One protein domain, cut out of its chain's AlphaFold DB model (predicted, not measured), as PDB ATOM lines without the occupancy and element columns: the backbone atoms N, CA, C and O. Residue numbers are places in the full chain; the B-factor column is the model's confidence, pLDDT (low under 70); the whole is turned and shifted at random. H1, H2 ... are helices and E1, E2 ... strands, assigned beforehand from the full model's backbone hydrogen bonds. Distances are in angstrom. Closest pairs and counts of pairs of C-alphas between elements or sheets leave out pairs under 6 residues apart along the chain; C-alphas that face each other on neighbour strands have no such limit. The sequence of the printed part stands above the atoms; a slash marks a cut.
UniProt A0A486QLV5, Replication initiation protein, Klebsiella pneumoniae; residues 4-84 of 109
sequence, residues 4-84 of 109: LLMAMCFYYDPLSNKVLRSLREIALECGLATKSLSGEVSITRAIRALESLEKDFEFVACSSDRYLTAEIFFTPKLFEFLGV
ATOM      1  N   LEU A   4     -53.251 -42.054  42.173       95.38
ATOM      2  CA  LEU A   4     -52.282 -43.012  41.640       95.38
ATOM      3  C   LEU A   4     -52.634 -44.453  42.026       95.38
ATOM      4  O   LEU A   4     -52.674 -45.327  41.169       95.38
ATOM      5  N   LEU A   5     -52.909 -44.697  43.313       95.06
ATOM      6  CA  LEU A   5     -53.218 -46.036  43.819       95.06
ATOM      7  C   LEU A   5     -54.520 -46.570  43.219       95.06
ATOM      8  O   LEU A   5     -54.564 -47.724  42.812       95.06
ATOM      9  N   MET A   6     -55.545 -45.721  43.084       94.31
ATOM     10  CA  MET A   6     -56.799 -46.111  42.427       94.31
ATOM     11  C   MET A   6     -56.576 -46.519  40.966       94.31
ATOM     12  O   MET A   6     -57.083 -47.553  40.537       94.31
ATOM     13  N   ALA A   7     -55.781 -45.753  40.215       96.12
ATOM     14  CA  ALA A   7     -55.470 -46.081  38.828       96.12
ATOM     15  C   ALA A   7     -54.607 -47.352  38.706       96.12
ATOM     16  O   ALA A   7     -54.847 -48.176  37.828       96.12
ATOM     17  N   MET A   8     -53.655 -47.573  39.617       96.69
ATOM     18  CA  MET A   8     -52.906 -48.834  39.670       96.69
ATOM     19  C   MET A   8     -53.825 -50.027  39.948       96.69
ATOM     20  O   MET A   8     -53.680 -51.052  39.292       96.69
ATOM     21  N   CYS A   9     -54.795 -49.892  40.861       95.12
ATOM     22  CA  CYS A   9     -55.789 -50.936  41.122       95.12
ATOM     23  C   CYS A   9     -56.651 -51.228  39.888       95.12
ATOM     24  O   CYS A   9     -56.986 -52.381  39.642       95.12
ATOM     25  N   PHE A  10     -56.988 -50.204  39.100       95.25
ATOM     26  CA  PHE A  10     -57.739 -50.376  37.857       95.25
ATOM     27  C   PHE A  10     -56.950 -51.167  36.802       95.25
ATOM     28  O   PHE A  10     -57.513 -52.019  36.121       95.25
ATOM     29  N   TYR A  11     -55.641 -50.928  36.697       96.75
ATOM     30  CA  TYR A  11     -54.759 -51.618  35.748       96.75
ATOM     31  C   TYR A  11     -54.084 -52.877  36.308       96.75
ATOM     32  O   TYR A  11     -53.154 -53.399  35.688       96.75
ATOM     33  N   TYR A  12     -54.506 -53.354  37.475       96.06
ATOM     34  CA  TYR A  12     -53.908 -54.508  38.134       96.06
ATOM     35  C   TYR A  12     -54.356 -55.821  37.485       96.06
ATOM     36  O   TYR A  12     -55.548 -56.108  37.385       96.06
ATOM     37  N   ASP A  13     -53.389 -56.652  37.097       95.00
ATOM     38  CA  ASP A  13     -53.622 -58.038  36.711       95.00
ATOM     39  C   ASP A  13     -53.422 -58.973  37.919       95.00
ATOM     40  O   ASP A  13     -52.285 -59.174  38.363       95.00
ATOM     41  N   PRO A  14     -54.492 -59.606  38.436       91.69
ATOM     42  CA  PRO A  14     -54.398 -60.504  39.582       91.69
ATOM     43  C   PRO A  14     -53.620 -61.792  39.297       91.69
ATOM     44  O   PRO A  14     -53.158 -62.423  40.253       91.69
ATOM     45  N   LEU A  15     -53.463 -62.195  38.028       92.62
ATOM     46  CA  LEU A  15     -52.737 -63.412  37.657       92.62
ATOM     47  C   LEU A  15     -51.221 -63.210  37.705       92.62
ATOM     48  O   LEU A  15     -50.518 -64.039  38.278       92.62
ATOM     49  N   SER A  16     -50.715 -62.113  37.138       93.75
ATOM     50  CA  SER A  16     -49.287 -61.765  37.195       93.75
ATOM     51  C   SER A  16     -48.897 -60.925  38.415       93.75
ATOM     52  O   SER A  16     -47.712 -60.690  38.641       93.75
ATOM     53  N   ASN A  17     -49.875 -60.482  39.213       95.31
ATOM     54  CA  ASN A  17     -49.700 -59.532  40.315       95.31
ATOM     55  C   ASN A  17     -49.094 -58.184  39.875       95.31
ATOM     56  O   ASN A  17     -48.444 -57.509  40.674       95.31
ATOM     57  N   LYS A  18     -49.292 -57.791  38.616       97.12
ATOM     58  CA  LYS A  18     -48.607 -56.655  37.996       97.12
ATOM     59  C   LYS A  18     -49.590 -55.565  37.587       97.12
ATOM     60  O   LYS A  18     -50.674 -55.851  37.087       97.12
ATOM     61  N   VAL A  19     -49.188 -54.306  37.728       97.56
ATOM     62  CA  VAL A  19     -49.873 -53.171  37.097       97.56
ATOM     63  C   VAL A  19     -49.477 -53.126  35.618       97.56
ATOM     64  O   VAL A  19     -48.303 -52.957  35.284       97.56
ATOM     65  N   LEU A  20     -50.441 -53.303  34.714       96.25
ATOM     66  CA  LEU A  20     -50.180 -53.479  33.279       96.25
ATOM     67  C   LEU A  20     -49.846 -52.181  32.526       96.25
ATOM     68  O   LEU A  20     -49.423 -52.242  31.372       96.25
ATOM     69  N   ARG A  21     -50.020 -51.016  33.158       95.44
ATOM     70  CA  ARG A  21     -49.694 -49.702  32.584       95.44
ATOM     71  C   ARG A  21     -48.442 -49.105  33.201       95.44
ATOM     72  O   ARG A  21     -48.162 -49.294  34.382       95.44
ATOM     73  N   SER A  22     -47.702 -48.350  32.393       94.12
ATOM     74  CA  SER A  22     -46.531 -47.615  32.860       94.12
ATOM     75  C   SER A  22     -46.931 -46.467  33.788       94.12
ATOM     76  O   SER A  22     -48.003 -45.869  33.655       94.12
ATOM     77  N   LEU A  23     -46.021 -46.079  34.686       95.62
ATOM     78  CA  LEU A  23     -46.232 -44.935  35.576       95.62
ATOM     79  C   LEU A  23     -46.546 -43.643  34.802       95.62
ATOM     80  O   LEU A  23     -47.321 -42.816  35.276       95.62
ATOM     81  N   ARG A  24     -45.963 -43.464  33.609       94.94
ATOM     82  CA  ARG A  24     -46.195 -42.285  32.765       94.94
ATOM     83  C   ARG A  24     -47.628 -42.230  32.238       94.94
ATOM     84  O   ARG A  24     -48.233 -41.165  32.317       94.94
ATOM     85  N   GLU A  25     -48.143 -43.339  31.710       94.81
ATOM     86  CA  GLU A  25     -49.529 -43.430  31.228       94.81
ATOM     87  C   GLU A  25     -50.502 -43.143  32.372       94.81
ATOM     88  O   GLU A  25     -51.333 -42.243  32.268       94.81
ATOM     89  N   ILE A  26     -50.303 -43.808  33.514       95.88
ATOM     90  CA  ILE A  26     -51.136 -43.607  34.701       95.88
ATOM     91  C   ILE A  26     -51.083 -42.144  35.156       95.88
ATOM     92  O   ILE A  26     -52.123 -41.544  35.410       95.88
ATOM     93  N   ALA A  27     -49.893 -41.540  35.243       95.81
ATOM     94  CA  ALA A  27     -49.730 -40.159  35.694       95.81
ATOM     95  C   ALA A  27     -50.467 -39.145  34.805       95.81
ATOM     96  O   ALA A  27     -50.984 -38.153  35.319       95.81
ATOM     97  N   LEU A  28     -50.515 -39.385  33.493       94.12
ATOM     98  CA  LEU A  28     -51.280 -38.569  32.551       94.12
ATOM     99  C   LEU A  28     -52.787 -38.711  32.793       94.12
ATOM    100  O   LEU A  28     -53.476 -37.702  32.918       94.12
ATOM    101  N   GLU A  29     -53.281 -39.941  32.923       93.75
ATOM    102  CA  GLU A  29     -54.711 -40.225  33.093       93.75
ATOM    103  C   GLU A  29     -55.271 -39.744  34.437       93.75
ATOM    104  O   GLU A  29     -56.395 -39.252  34.500       93.75
ATOM    105  N   CYS A  30     -54.485 -39.831  35.514       92.50
ATOM    106  CA  CYS A  30     -54.918 -39.412  36.851       92.50
ATOM    107  C   CYS A  30     -54.549 -37.959  37.210       92.50
ATOM    108  O   CYS A  30     -54.669 -37.563  38.372       92.50
ATOM    109  N   GLY A  31     -54.098 -37.152  36.241       91.75
ATOM    110  CA  GLY A  31     -53.807 -35.726  36.447       91.75
ATOM    111  C   GLY A  31     -52.603 -35.448  37.358       91.75
ATOM    112  O   GLY A  31     -52.523 -34.396  37.993       91.75
ATOM    113  N   LEU A  32     -51.666 -36.394  37.454       93.31
ATOM    114  CA  LEU A  32     -50.402 -36.237  38.186       93.31
ATOM    115  C   LEU A  32     -49.249 -35.763  37.296       93.31
ATOM    116  O   LEU A  32     -48.181 -35.423  37.812       93.31
ATOM    117  N   ALA A  33     -49.456 -35.735  35.981       94.56
ATOM    118  CA  ALA A  33     -48.550 -35.121  35.032       94.56
ATOM    119  C   ALA A  33     -48.756 -33.598  34.979       94.56
ATOM    120  O   ALA A  33     -49.883 -33.104  34.977       94.56
ATOM    121  N   THR A  34     -47.664 -32.849  34.886       93.75
ATOM    122  CA  THR A  34     -47.675 -31.413  34.595       93.75
ATOM    123  C   THR A  34     -47.094 -31.172  33.214       93.75
ATOM    124  O   THR A  34     -46.150 -31.845  32.801       93.75
ATOM    125  N   LYS A  35     -47.658 -30.204  32.492       93.19
ATOM    126  CA  LYS A  35     -47.156 -29.776  31.188       93.19
ATOM    127  C   LYS A  35     -46.660 -28.338  31.288       93.19
ATOM    128  O   LYS A  35     -47.399 -27.472  31.754       93.19
ATOM    129  N   SER A  36     -45.415 -28.093  30.898       91.44
ATOM    130  CA  SER A  36     -44.847 -26.744  30.846       91.44
ATOM    131  C   SER A  36     -45.396 -25.956  29.650       91.44
ATOM    132  O   SER A  36     -45.972 -26.523  28.718       91.44
ATOM    133  N   LEU A  37     -45.158 -24.639  29.636       90.94
ATOM    134  CA  LEU A  37     -45.475 -23.779  28.488       90.94
ATOM    135  C   LEU A  37     -44.697 -24.177  27.220       90.94
ATOM    136  O   LEU A  37     -45.214 -24.018  26.120       90.94
ATOM    137  N   SER A  38     -43.490 -24.737  27.369       90.75
ATOM    138  CA  SER A  38     -42.687 -25.286  26.263       90.75
ATOM    139  C   SER A  38     -43.181 -26.653  25.769       90.75
ATOM    140  O   SER A  38     -42.666 -27.172  24.782       90.75
ATOM    141  N   GLY A  39     -44.188 -27.238  26.426       90.19
ATOM    142  CA  GLY A  39     -44.795 -28.512  26.048       90.19
ATOM    143  C   GLY A  39     -44.175 -29.746  26.703       90.19
ATOM    144  O   GLY A  39     -44.645 -30.854  26.442       90.19
ATOM    145  N   GLU A  40     -43.179 -29.580  27.574       92.44
ATOM    146  CA  GLU A  40     -42.543 -30.685  28.295       92.44
ATOM    147  C   GLU A  40     -43.478 -31.271  29.353       92.44
ATOM    148  O   GLU A  40     -44.129 -30.541  30.102       92.44
ATOM    149  N   VAL A  41     -43.525 -32.603  29.432       92.75
ATOM    150  CA  VAL A  41     -44.364 -33.335  30.389       92.75
ATOM    151  C   VAL A  41     -43.509 -33.893  31.521       92.75
ATOM    152  O   VAL A  41     -42.702 -34.806  31.308       92.75
ATOM    153  N   SER A  42     -43.745 -33.401  32.735       94.31
ATOM    154  CA  SER A  42     -43.155 -33.922  33.966       94.31
ATOM    155  C   SER A  42     -44.146 -34.803  34.719       94.31
ATOM    156  O   SER A  42     -45.335 -34.508  34.791       94.31
ATOM    157  N   ILE A  43     -43.643 -35.887  35.311       95.25
ATOM    158  CA  ILE A  43     -44.418 -36.786  36.177       95.25
ATOM    159  C   ILE A  43     -43.809 -36.900  37.582       95.25
ATOM    160  O   ILE A  43     -44.052 -37.870  38.295       95.25
ATOM    161  N   THR A  44     -43.009 -35.916  38.010       95.06
ATOM    162  CA  THR A  44     -42.301 -35.948  39.305       95.06
ATOM    163  C   THR A  44     -43.242 -36.181  40.489       95.06
ATOM    164  O   THR A  44     -42.865 -36.855  41.445       95.06
ATOM    165  N   ARG A  45     -44.485 -35.680  40.426       93.62
ATOM    166  CA  ARG A  45     -45.496 -35.918  41.466       93.62
ATOM    167  C   ARG A  45     -45.891 -37.395  41.560       93.62
ATOM    168  O   ARG A  45     -46.016 -37.905  42.668       93.62
ATOM    169  N   ALA A  46     -46.048 -38.072  40.423       95.81
ATOM    170  CA  ALA A  46     -46.338 -39.502  40.382       95.81
ATOM    171  C   ALA A  46     -45.150 -40.336  40.877       95.81
ATOM    172  O   ALA A  46     -45.357 -41.267  41.642       95.81
ATOM    173  N   ILE A  47     -43.914 -39.959  40.518       96.19
ATOM    174  CA  ILE A  47     -42.697 -40.636  40.998       96.19
ATOM    175  C   ILE A  47     -42.604 -40.566  42.524       96.19
ATOM    176  O   ILE A  47     -42.478 -41.599  43.167       96.19
ATOM    177  N   ARG A  48     -42.745 -39.374  43.118       95.38
ATOM    178  CA  ARG A  48     -42.704 -39.209  44.583       95.38
ATOM    179  C   ARG A  48     -43.827 -39.963  45.292       95.38
ATOM    180  O   ARG A  48     -43.624 -40.508  46.368       95.38
ATOM    181  N   ALA A  49     -45.020 -39.984  44.696       95.44
ATOM    182  CA  ALA A  49     -46.134 -40.755  45.230       95.44
ATOM    183  C   ALA A  49     -45.857 -42.265  45.178       95.44
ATOM    184  O   ALA A  49     -46.166 -42.955  46.143       95.44
ATOM    185  N   LEU A  50     -45.274 -42.771  44.086       96.50
ATOM    186  CA  LEU A  50     -44.904 -44.181  43.965       96.50
ATOM    187  C   LEU A  50     -43.797 -44.558  44.957       96.50
ATOM    188  O   LEU A  50     -43.919 -45.568  45.638       96.50
ATOM    189  N   GLU A  51     -42.779 -43.710  45.089       96.38
ATOM    190  CA  GLU A  51     -41.689 -43.894  46.047       96.38
ATOM    191  C   GLU A  51     -42.205 -43.960  47.490       96.38
ATOM    192  O   GLU A  51     -41.802 -44.842  48.239       96.38
ATOM    193  N   SER A  52     -43.150 -43.094  47.870       95.81
ATOM    194  CA  SER A  52     -43.774 -43.154  49.198       95.81
ATOM    195  C   SER A  52     -44.597 -44.434  49.390       95.81
ATOM    196  O   SER A  52     -44.502 -45.088  50.427       95.81
ATOM    197  N   LEU A  53     -45.367 -44.853  48.376       96.44
ATOM    198  CA  LEU A  53     -46.126 -46.110  48.426       96.44
ATOM    199  C   LEU A  53     -45.225 -47.340  48.584       96.44
ATOM    200  O   LEU A  53     -45.643 -48.309  49.217       96.44
ATOM    201  N   GLU A  54     -44.021 -47.314  48.017       97.06
ATOM    202  CA  GLU A  54     -43.046 -48.395  48.144       97.06
ATOM    203  C   GLU A  54     -42.289 -48.336  49.473       97.06
ATOM    204  O   GLU A  54     -42.231 -49.331  50.188       97.06
ATOM    205  N   LYS A  55     -41.718 -47.180  49.824       96.38
ATOM    206  CA  LYS A  55     -40.765 -47.063  50.937       96.38
ATOM    207  C   LYS A  55     -41.422 -46.811  52.287       96.38
ATOM    208  O   LYS A  55     -40.952 -47.346  53.285       96.38
ATOM    209  N   ASP A  56     -42.489 -46.015  52.325       96.38
ATOM    210  CA  ASP A  56     -43.129 -45.622  53.587       96.38
ATOM    211  C   ASP A  56     -44.265 -46.580  53.960       96.38
ATOM    212  O   ASP A  56     -44.451 -46.923  55.126       96.38
ATOM    213  N   PHE A  57     -45.047 -47.003  52.961       95.81
ATOM    214  CA  PHE A  57     -46.222 -47.850  53.173       95.81
ATOM    215  C   PHE A  57     -45.978 -49.323  52.853       95.81
ATOM    216  O   PHE A  57     -46.736 -50.168  53.327       95.81
ATOM    217  N   GLU A  58     -44.953 -49.634  52.053       97.38
ATOM    218  CA  GLU A  58     -44.683 -50.974  51.520       97.38
ATOM    219  C   GLU A  58     -45.915 -51.591  50.834       97.38
ATOM    220  O   GLU A  58     -46.136 -52.796  50.903       97.38
ATOM    221  N   PHE A  59     -46.762 -50.777  50.197       97.25
ATOM    222  CA  PHE A  59     -47.965 -51.229  49.481       97.25
ATOM    223  C   PHE A  59     -47.655 -51.745  48.080       97.25
ATOM    224  O   PHE A  59     -48.401 -52.555  47.522       97.25
ATOM    225  N   VAL A  60     -46.558 -51.266  47.505       97.31
ATOM    226  CA  VAL A  60     -46.099 -51.648  46.174       97.31
ATOM    227  C   VAL A  60     -44.635 -52.064  46.228       97.31
ATOM    228  O   VAL A  60     -43.899 -51.622  47.104       97.31
ATOM    229  N   ALA A  61     -44.227 -52.896  45.280       97.75
ATOM    230  CA  ALA A  61     -42.834 -53.236  45.028       97.75
ATOM    231  C   ALA A  61     -42.520 -52.956  43.558       97.75
ATOM    232  O   ALA A  61     -43.283 -53.360  42.675       97.75
ATOM    233  N   CYS A  62     -41.417 -52.267  43.294       97.38
ATOM    234  CA  CYS A  62     -40.953 -51.956  41.950       97.38
ATOM    235  C   CYS A  62     -39.785 -52.869  41.562       97.38
ATOM    236  O   CYS A  62     -38.914 -53.173  42.372       97.38
ATOM    237  N   SER A  63     -39.719 -53.293  40.298       96.56
ATOM    238  CA  SER A  63     -38.613 -54.148  39.825       96.56
ATOM    239  C   SER A  63     -37.250 -53.443  39.777       96.56
ATOM    240  O   SER A  63     -36.219 -54.098  39.630       96.56
ATOM    241  N   SER A  64     -37.227 -52.111  39.868       94.12
ATOM    242  CA  SER A  64     -36.008 -51.304  39.951       94.12
ATOM    243  C   SER A  64     -36.306 -49.916  40.517       94.12
ATOM    244  O   SER A  64     -37.418 -49.416  40.347       94.12
ATOM    245  N   ASP A  65     -35.277 -49.229  41.020       88.25
ATOM    246  CA  ASP A  65     -35.360 -47.821  41.452       88.25
ATOM    247  C   ASP A  65     -35.609 -46.835  40.290       88.25
ATOM    248  O   ASP A  65     -35.868 -45.645  40.488       88.25
ATOM    249  N   ARG A  66     -35.536 -47.302  39.033       92.94
ATOM    250  CA  ARG A  66     -35.899 -46.506  37.855       92.94
ATOM    251  C   ARG A  66     -37.400 -46.594  37.597       92.94
ATOM    252  O   ARG A  66     -37.839 -47.211  36.628       92.94
ATOM    253  N   TYR A  67     -38.178 -45.891  38.418       92.06
ATOM    254  CA  TYR A  67     -39.650 -45.888  38.403       92.06
ATOM    255  C   TYR A  67     -40.315 -45.631  37.040       92.06
ATOM    256  O   TYR A  67     -41.436 -46.066  36.806       92.06
ATOM    257  N   LEU A  68     -39.643 -44.938  36.116       89.88
ATOM    258  CA  LEU A  68     -40.170 -44.683  34.768       89.88
ATOM    259  C   LEU A  68     -40.306 -45.946  33.909       89.88
ATOM    260  O   LEU A  68     -41.144 -45.983  33.013       89.88
ATOM    261  N   THR A  69     -39.461 -46.943  34.161       91.75
ATOM    262  CA  THR A  69     -39.403 -48.204  33.410       91.75
ATOM    263  C   THR A  69     -39.646 -49.417  34.300       91.75
ATOM    264  O   THR A  69     -39.579 -50.543  33.818       91.75
ATOM    265  N   ALA A  70     -39.862 -49.200  35.598       94.75
ATOM    266  CA  ALA A  70     -40.072 -50.267  36.553       94.75
ATOM    267  C   ALA A  70     -41.435 -50.925  36.337       94.75
ATOM    268  O   ALA A  70     -42.436 -50.274  36.029       94.75
ATOM    269  N   GLU A  71     -41.463 -52.233  36.542       97.06
ATOM    270  CA  GLU A  71     -42.704 -52.964  36.732       97.06
ATOM    271  C   GLU A  71     -43.170 -52.743  38.167       97.06
ATOM    272  O   GLU A  71     -42.342 -52.709  39.078       97.06
ATOM    273  N   ILE A  72     -44.479 -52.589  38.358       97.88
ATOM    274  CA  ILE A  72     -45.076 -52.304  39.663       97.88
ATOM    275  C   ILE A  72     -45.927 -53.504  40.071       97.88
ATOM    276  O   ILE A  72     -46.790 -53.948  39.308       97.88
ATOM    277  N   PHE A  73     -45.700 -53.995  41.283       97.88
ATOM    278  CA  PHE A  73     -46.413 -55.114  41.889       97.88
ATOM    279  C   PHE A  73     -47.080 -54.671  43.186       97.88
ATOM    280  O   PHE A  73     -46.567 -53.800  43.885       97.88
ATOM    281  N   PHE A  74     -48.202 -55.294  43.538       97.12
ATOM    282  CA  PHE A  74     -48.818 -55.098  44.850       97.12
ATOM    283  C   PHE A  74     -48.259 -56.073  45.876       97.12
ATOM    284  O   PHE A  74     -48.013 -57.246  45.579       97.12
ATOM    285  N   THR A  75     -48.069 -55.578  47.094       96.75
ATOM    286  CA  THR A  75     -47.617 -56.386  48.224       96.75
ATOM    287  C   THR A  75     -48.815 -56.920  49.016       96.75
ATOM    288  O   THR A  75     -49.910 -56.349  48.964       96.75
ATOM    289  N   PRO A  76     -48.628 -57.981  49.821       94.81
ATOM    290  CA  PRO A  76     -49.641 -58.434  50.775       94.81
ATOM    291  C   PRO A  76     -50.159 -57.328  51.709       94.81
ATOM    292  O   PRO A  76     -51.342 -57.323  52.041       94.81
ATOM    293  N   LYS A  77     -49.305 -56.363  52.075       95.56
ATOM    294  CA  LYS A  77     -49.623 -55.280  53.015       95.56
ATOM    295  C   LYS A  77     -50.704 -54.337  52.489       95.56
ATOM    296  O   LYS A  77     -51.540 -53.872  53.259       95.56
ATOM    297  N   LEU A  78     -50.740 -54.105  51.172       95.50
ATOM    298  CA  LEU A  78     -51.841 -53.371  50.547       95.50
ATOM    299  C   LEU A  78     -53.167 -54.117  50.722       95.50
ATOM    300  O   LEU A  78     -54.163 -53.513  51.106       95.50
ATOM    301  N   PHE A  79     -53.196 -55.420  50.443       94.12
ATOM    302  CA  PHE A  79     -54.426 -56.209  50.545       94.12
ATOM    303  C   PHE A  79     -54.928 -56.284  51.985       94.12
ATOM    304  O   PHE A  79     -56.118 -56.096  52.218       94.12
ATOM    305  N   GLU A  80     -54.024 -56.456  52.948       93.50
ATOM    306  CA  GLU A  80     -54.347 -56.384  54.373       93.50
ATOM    307  C   GLU A  80     -54.939 -55.019  54.750       93.50
ATOM    308  O   GLU A  80     -56.003 -54.963  55.364       93.50
ATOM    309  N   PHE A  81     -54.320 -53.921  54.302       93.50
ATOM    310  CA  PHE A  81     -54.834 -52.565  54.516       93.50
ATOM    311  C   PHE A  81     -56.239 -52.356  53.923       93.50
ATOM    312  O   PHE A  81     -57.053 -51.630  54.491       93.50
ATOM    313  N   LEU A  82     -56.545 -53.007  52.797       92.25
ATOM    314  CA  LEU A  82     -57.868 -52.983  52.166       92.25
ATOM    315  C   LEU A  82     -58.873 -53.963  52.798       92.25
ATOM    316  O   LEU A  82     -60.030 -53.982  52.380       92.25
ATOM    317  N   GLY A  83     -58.461 -54.791  53.762       93.31
ATOM    318  CA  GLY A  83     -59.295 -55.856  54.326       93.31
ATOM    319  C   GLY A  83     -59.567 -57.010  53.352       93.31
ATOM    320  O   GLY A  83     -60.574 -57.703  53.477       93.31
ATOM    321  N   VAL A  84     -58.695 -57.211  52.359       92.19
ATOM    322  CA  VAL A  84     -58.773 -58.302  51.379       92.19
ATOM    323  C   VAL A  84     -57.946 -59.486  51.874       92.19
ATOM    324  O   VAL A  84     -56.718 -59.441  51.917       92.19
TER     325      VAL A  84
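Overview. This is residues 4 to 84 of the 109 residues of the protein "Replication initiation protein" of Klebsiella pneumoniae (UniProt A0A486QLV5). Three short helices, H1, H2 and H3, meet crosswise beside a small antiparallel hairpin, E1 and E2; H4 makes one end of the length and the loop of residues 34 to 42 the other. The 81 printed residues, mostly helix but under half in named elements, run H1 H2 H3 E1 E2 H4. The whole is compact, radius of gyration of the C-alphas 12.9 A, spanning 44 by 23 by 22 A.

Arrangement. Start at H1, residues 4 to 10: it touches H2, residues 23 to 29, about perpendicular at 88 degrees, closest at C-alphas 7 and 26, 6.5 A. H3, residues 44 to 55, only just touches each, with 3 pairs of C-alphas within 8 A; C-alphas 4 and 46 are closest for H1, 7.0 A, and 27 and 46 for H2, 5.8 A. Between E1, residues 60 to 62, and E2, residues 72 to 74, N 61 and O 73 are within hydrogen-bond range, 2.9 A. H4, residues 76 to 81, touches no helix. Each helix has every O i to N i+4 pair within range.

Along the chain. Find H1 beginning at C-alpha 4, (-52.282, -43.012, 41.640); H3 runs 16.2 A; H4 ends at C-alpha 81, (-54.834, -52.565, 54.516).

Size, cuts and confidence. The printed part has no cut; H1 to H2 and H2 to H3 are long links. No printed residue is under 70 in pLDDT.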